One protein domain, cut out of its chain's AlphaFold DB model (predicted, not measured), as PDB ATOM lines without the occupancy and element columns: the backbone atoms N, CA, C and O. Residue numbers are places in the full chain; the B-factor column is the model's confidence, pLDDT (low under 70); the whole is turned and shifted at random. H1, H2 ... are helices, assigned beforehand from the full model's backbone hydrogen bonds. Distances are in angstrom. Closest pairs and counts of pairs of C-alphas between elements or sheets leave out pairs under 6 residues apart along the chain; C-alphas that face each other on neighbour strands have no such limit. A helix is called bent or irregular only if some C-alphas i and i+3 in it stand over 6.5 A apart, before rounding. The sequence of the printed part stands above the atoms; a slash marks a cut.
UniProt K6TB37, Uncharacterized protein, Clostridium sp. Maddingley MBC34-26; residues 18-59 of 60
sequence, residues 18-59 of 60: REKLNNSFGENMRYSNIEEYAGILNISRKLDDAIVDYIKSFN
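This is residues 18 to 59 of the 60 residues of an uncharacterized protein of Clostridium sp. Maddingley MBC34-26 (UniProt K6TB37). A helical hairpin of unequal arms: the long helix H2 makes the length, and the shorter H1 lies side by side with its first part, joined to it by a tight turn at one end. Residues 49 to 59, of which 49 to 57 belong to H2, stick out at the other end. The printed part has 42 residues with two named helices, H1 then H2, and no named strand; the class is all helix. The whole is loose, with a radius of gyration of the C-alphas of 12.6 A, and spans 42 by 15 by 8 A, a rod.

H2, residues 34 to 57, is the longest helix, with 24 residues. H1, residues 18 to 31, touches it, with 11 pairs of C-alphas within 8 A. The closest C-alphas of the two are those of Leu 21 and Ile 43, 5.9 A apart. H2 touches H1 with residues 36 to 47 alone. The two run opposite ways at a shallow tilt of 14 degrees, and they form a helical hairpin. In H1 every O i to N i+4 pair is within hydrogen-bond range; in H2 it is 19 of 20.

H2 measures 35.5 A from C-alpha 34 at (2.548, 42.214, -17.878) to C-alpha 57 at (-4.044, 39.737, 16.966). H1 measures 20.2 A from first to last C-alpha and begins with C-alpha 18 at (-8.255, 44.672, -0.854). Neither helix is bent or irregular.

The two C-alphas farthest apart are those of Tyr 31 and Asn 59, 42.2 A. The link from H1 to H2, with 2 residues between them, is tight. Residues 30 to 35 stand free, as do residues 49 to 59. The printed part has no cut. The mean pLDDT of the printed part, the model's own confidence, is 88.2, and of the printed residues one, residue 32, is under 70.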
ATOM      1  N   ARG A  18      -7.175  45.278  -0.061       96.75
ATOM      2  CA  ARG A  18      -8.255  44.672  -0.854       96.75
ATOM      3  C   ARG A  18      -8.732  45.611  -1.960       96.75
ATOM      4  O   ARG A  18      -8.803  45.206  -3.118       96.75
ATOM      5  N   GLU A  19      -9.008  46.870  -1.629       96.88
ATOM      6  CA  GLU A  19      -9.419  47.881  -2.608       96.88
ATOM      7  C   GLU A  19      -8.333  48.106  -3.667       96.88
ATOM      8  O   GLU A  19      -8.605  48.076  -4.870       96.88
ATOM      9  N   LYS A  20      -7.073  48.243  -3.236       95.25
ATOM     10  CA  LYS A  20      -5.942  48.416  -4.153       95.25
ATOM     11  C   LYS A  20      -5.769  47.223  -5.097       95.25
ATOM     12  O   LYS A  20      -5.471  47.427  -6.276       95.25
ATOM     13  N   LEU A  21      -5.950  46.000  -4.595       94.81
ATOM     14  CA  LEU A  21      -5.881  44.780  -5.397       94.81
ATOM     15  C   LEU A  21      -6.972  44.771  -6.471       94.81
ATOM     16  O   LEU A  21      -6.665  44.567  -7.642       94.81
ATOM     17  N   ASN A  22      -8.216  45.065  -6.086       93.12
ATOM     18  CA  ASN A  22      -9.358  45.106  -7.000       93.12
ATOM     19  C   ASN A  22      -9.177  46.152  -8.103       93.12
ATOM     20  O   ASN A  22      -9.394  45.850  -9.275       93.12
ATOM     21  N   ASN A  23      -8.724  47.357  -7.746       91.50
ATOM     22  CA  ASN A  23      -8.447  48.412  -8.720       91.50
ATOM     23  C   ASN A  23      -7.338  47.991  -9.692       91.50
ATOM     24  O   ASN A  23      -7.486  48.146 -10.900       91.50
ATOM     25  N   SER A  24      -6.264  47.379  -9.180       88.94
ATOM     26  CA  SER A  24      -5.152  46.905 -10.015       88.94
ATOM     27  C   SER A  24      -5.593  45.793 -10.975       88.94
ATOM     28  O   SER A  24      -5.217  45.813 -12.142       88.94
ATOM     29  N   PHE A  25      -6.435  44.857 -10.524       87.75
ATOM     30  CA  PHE A  25      -7.036  43.836 -11.389       87.75
ATOM     31  C   PHE A  25      -7.948  44.435 -12.464       87.75
ATOM     32  O   PHE A  25      -7.904  43.994 -13.612       87.75
ATOM     33  N   GLY A  26      -8.770  45.425 -12.104       87.38
ATOM     34  CA  GLY A  26      -9.665  46.106 -13.039       87.38
ATOM     35  C   GLY A  26      -8.908  46.812 -14.163       87.38
ATOM     36  O   GLY A  26      -9.267  46.663 -15.331       87.38
ATOM     37  N   GLU A  27      -7.831  47.520 -13.824       84.25
ATOM     38  CA  GLU A  27      -6.966  48.181 -14.807       84.25
ATOM     39  C   GLU A  27      -6.192  47.160 -15.655       84.25
ATOM     40  O   GLU A  27      -6.179  47.260 -16.883       84.25
ATOM     41  N   ASN A  28      -5.672  46.090 -15.045       83.44
ATOM     42  CA  ASN A  28      -4.956  45.056 -15.789       83.44
ATOM     43  C   ASN A  28      -5.841  44.305 -16.789       83.44
ATOM     44  O   ASN A  28      -5.411  44.034 -17.907       83.44
ATOM     45  N   MET A  29      -7.099  44.027 -16.435       81.25
ATOM     46  CA  MET A  29      -8.062  43.447 -17.377       81.25
ATOM     47  C   MET A  29      -8.377  44.382 -18.554       81.25
ATOM     48  O   MET A  29      -8.699  43.899 -19.637       81.25
ATOM     49  N   ARG A  30      -8.277  45.706 -18.371       80.56
ATOM     50  CA  ARG A  30      -8.512  46.697 -19.434       80.56
ATOM     51  C   ARG A  30      -7.324  46.845 -20.378       80.56
ATOM     52  O   ARG A  30      -7.535  46.990 -21.580       80.56
ATOM     53  N   TYR A  31      -6.101  46.814 -19.849       75.31
ATOM     54  CA  TYR A  31      -4.897  47.181 -20.604       75.31
ATOM     55  C   TYR A  31      -3.919  46.019 -20.857       75.31
ATOM     56  O   TYR A  31      -2.984  46.182 -21.637       75.31
ATOM     57  N   SER A  32      -4.146  44.836 -20.265       69.62
ATOM     58  CA  SER A  32      -3.351  43.602 -20.438       69.62
ATOM     59  C   SER A  32      -1.832  43.809 -20.314       69.62
ATOM     60  O   SER A  32      -1.051  43.301 -21.120       69.62
ATOM     61  N   ASN A  33      -1.395  44.569 -19.306       74.56
ATOM     62  CA  ASN A  33       0.016  44.882 -19.093       74.56
ATOM     63  C   ASN A  33       0.702  43.840 -18.179       74.56
ATOM     64  O   ASN A  33       0.280  43.599 -17.050       74.56
ATOM     65  N   ILE A  34       1.795  43.227 -18.641       72.12
ATOM     66  CA  ILE A  34       2.548  42.214 -17.878       72.12
ATOM     67  C   ILE A  34       3.222  42.789 -16.619       72.12
ATOM     68  O   ILE A  34       3.354  42.085 -15.618       72.12
ATOM     69  N   GLU A  35       3.625  44.062 -16.628       71.81
ATOM     70  CA  GLU A  35       4.248  44.701 -15.458       71.81
ATOM     71  C   GLU A  35       3.228  44.945 -14.339       71.81
ATOM     72  O   GLU A  35       3.522  44.762 -13.155       71.81
ATOM     73  N   GLU A  36       1.988  45.265 -14.708       73.25
ATOM     74  CA  GLU A  36       0.876  45.384 -13.765       73.25
ATOM     75  C   GLU A  36       0.531  44.043 -13.106       73.25
ATOM     76  O   GLU A  36       0.160  44.020 -11.932       73.25
ATOM     77  N   TYR A  37       0.735  42.915 -13.796       80.94
ATOM     78  CA  TYR A  37       0.531  41.585 -13.217       80.94
ATOM     79  C   TYR A  37       1.493  41.300 -12.051       80.94
ATOM     80  O   TYR A  37       1.083  40.788 -11.004       80.94
ATOM     81  N   ALA A  38       2.767  41.694 -12.173       85.62
ATOM     82  CA  ALA A  38       3.724  41.598 -11.066       85.62
ATOM     83  C   ALA A  38       3.316  42.496  -9.880       85.62
ATOM     84  O   ALA A  38       3.455  42.103  -8.716       85.62
ATOM     85  N   GLY A  39       2.760  43.678 -10.169       88.69
ATOM     86  CA  GLY A  39       2.178  44.576  -9.171       88.69
ATOM     87  C   GLY A  39       1.003  43.948  -8.416       88.69
ATOM     88  O   GLY A  39       0.978  43.989  -7.183       88.69
ATOM     89  N   ILE A  40       0.080  43.306  -9.135       91.50
ATOM     90  CA  ILE A  40      -1.065  42.572  -8.573       91.50
ATOM     91  C   ILE A  40      -0.595  41.463  -7.631       91.50
ATOM     92  O   ILE A  40      -1.041  41.403  -6.485       91.50
ATOM     93  N   LEU A  41       0.348  40.624  -8.073       92.12
ATOM     94  CA  LEU A  41       0.901  39.544  -7.248       92.12
ATOM     95  C   LEU A  41       1.525  40.073  -5.951       92.12
ATOM     96  O   LEU A  41       1.348  39.482  -4.886       92.12
ATOM     97  N   ASN A  42       2.240  41.196  -6.022       94.00
ATOM     98  CA  ASN A  42       2.832  41.820  -4.842       94.00
ATOM     99  C   ASN A  42       1.766  42.348  -3.865       94.00
ATOM    100  O   ASN A  42       1.910  42.187  -2.656       94.00
ATOM    101  N   ILE A  43       0.696  42.972  -4.369       95.69
ATOM    102  CA  ILE A  43      -0.408  43.448  -3.523       95.69
ATOM    103  C   ILE A  43      -1.140  42.262  -2.881       95.69
ATOM    104  O   ILE A  43      -1.424  42.321  -1.689       95.69
ATOM    105  N   SER A  44      -1.372  41.181  -3.634       96.19
ATOM    106  CA  SER A  44      -1.993  39.954  -3.123       96.19
ATOM    107  C   SER A  44      -1.220  39.389  -1.933       96.19
ATOM    108  O   SER A  44      -1.804  39.175  -0.878       96.19
ATOM    109  N   ARG A  45       0.106  39.247  -2.050       97.06
ATOM    110  CA  ARG A  45       0.948  38.741  -0.950       97.06
ATOM    111  C   ARG A  45       0.883  39.626   0.295       97.06
ATOM    112  O   ARG A  45       0.791  39.124   1.405       97.06
ATOM    113  N   LYS A  46       0.878  40.951   0.115       97.06
ATOM    114  CA  LYS A  46       0.736  41.895   1.236       97.06
ATOM    115  C   LYS A  46      -0.623  41.787   1.923       97.06
ATOM    116  O   LYS A  46      -0.704  42.029   3.125       97.06
ATOM    117  N   LEU A  47      -1.679  41.491   1.164       97.69
ATOM    118  CA  LEU A  47      -3.007  41.250   1.720       97.69
ATOM    119  C   LEU A  47      -3.018  39.959   2.545       97.69
ATOM    120  O   LEU A  47      -3.517  39.990   3.667       97.69
ATOM    121  N   ASP A  48      -2.404  38.882   2.048       97.62
ATOM    122  CA  ASP A  48      -2.264  37.624   2.795       97.62
ATOM    123  C   ASP A  48      -1.537  37.846   4.131       97.62
ATOM    124  O   ASP A  48      -2.029  37.433   5.184       97.62
ATOM    125  N   ASP A  49      -0.418  38.580   4.115       96.56
ATOM    126  CA  ASP A  49       0.323  38.938   5.330       96.56
ATOM    127  C   ASP A  49      -0.550  39.739   6.314       96.56
ATOM    128  O   ASP A  49      -0.572  39.455   7.511       96.56
ATOM    129  N   ALA A  50      -1.318  40.717   5.817       95.69
ATOM    130  CA  ALA A  50      -2.204  41.529   6.652       95.69
ATOM    131  C   ALA A  50      -3.348  40.710   7.278       95.69
ATOM    132  O   ALA A  50      -3.704  40.954   8.432       95.69
ATOM    133  N   ILE A  51      -3.887  39.721   6.557       95.31
ATOM    134  CA  ILE A  51      -4.898  38.788   7.076       95.31
ATOM    135  C   ILE A  51      -4.306  37.927   8.191       95.31
ATOM    136  O   ILE A  51      -4.919  37.771   9.249       95.31
ATOM    137  N   VAL A  52      -3.096  37.397   7.993       94.62
ATOM    138  CA  VAL A  52      -2.398  36.617   9.025       94.62
ATOM    139  C   VAL A  52      -2.135  37.469  10.269       94.62
ATOM    140  O   VAL A  52      -2.397  37.012  11.382       94.62
ATOM    141  N   ASP A  53      -1.668  38.707  10.098       91.19
ATOM    142  CA  ASP A  53      -1.432  39.650  11.197       91.19
ATOM    143  C   ASP A  53      -2.718  39.991  11.960       91.19
ATOM    144  O   ASP A  53      -2.689  40.143  13.185       91.19
ATOM    145  N   TYR A  54      -3.845  40.118  11.256       91.00
ATOM    146  CA  TYR A  54      -5.153  40.338  11.866       91.00
ATOM    147  C   TYR A  54      -5.593  39.121  12.683       91.00
ATOM    148  O   TYR A  54      -5.906  39.264  13.861       91.00
ATOM    149  N   ILE A  55      -5.528  37.913  12.113       91.00
ATOM    150  CA  ILE A  55      -5.895  36.666  12.805       91.00
ATOM    151  C   ILE A  55      -5.031  36.448  14.054       91.00
ATOM    152  O   ILE A  55      -5.544  36.068  15.109       91.00
ATOM    153  N   LYS A  56      -3.721  36.707  13.968       89.25
ATOM    154  CA  LYS A  56      -2.805  36.592  15.116       89.25
ATOM    155  C   LYS A  56      -3.177  37.537  16.254       89.25
ATOM    156  O   LYS A  56      -3.099  37.118  17.402       89.25
ATOM    157  N   SER A  57      -3.664  38.742  15.948       86.25
ATOM    158  CA  SER A  57      -4.044  39.737  16.966       86.25
ATOM    159  C   SER A  57      -5.172  39.283  17.907       86.25
ATOM    160  O   SER A  57      -5.302  39.809  19.010       86.25
ATOM    161  N   PHE A  58      -5.967  38.282  17.510       83.44
ATOM    162  CA  PHE A  58      -6.997  37.678  18.366       83.44
ATOM    163  C   PHE A  58      -6.454  36.610  19.320       83.44
ATOM    164  O   PHE A  58      -7.143  36.246  20.270       83.44
ATOM    165  N   ASN A  59      -5.255  36.088  19.046       77.69
ATOM    166  CA  ASN A  59      -4.605  35.035  19.828       77.69
ATOM    167  C   ASN A  59      -3.467  35.562  20.722       77.69
ATOM    168  O   ASN A  59      -2.974  34.819  21.571       77.69
TER     169      ASN A  59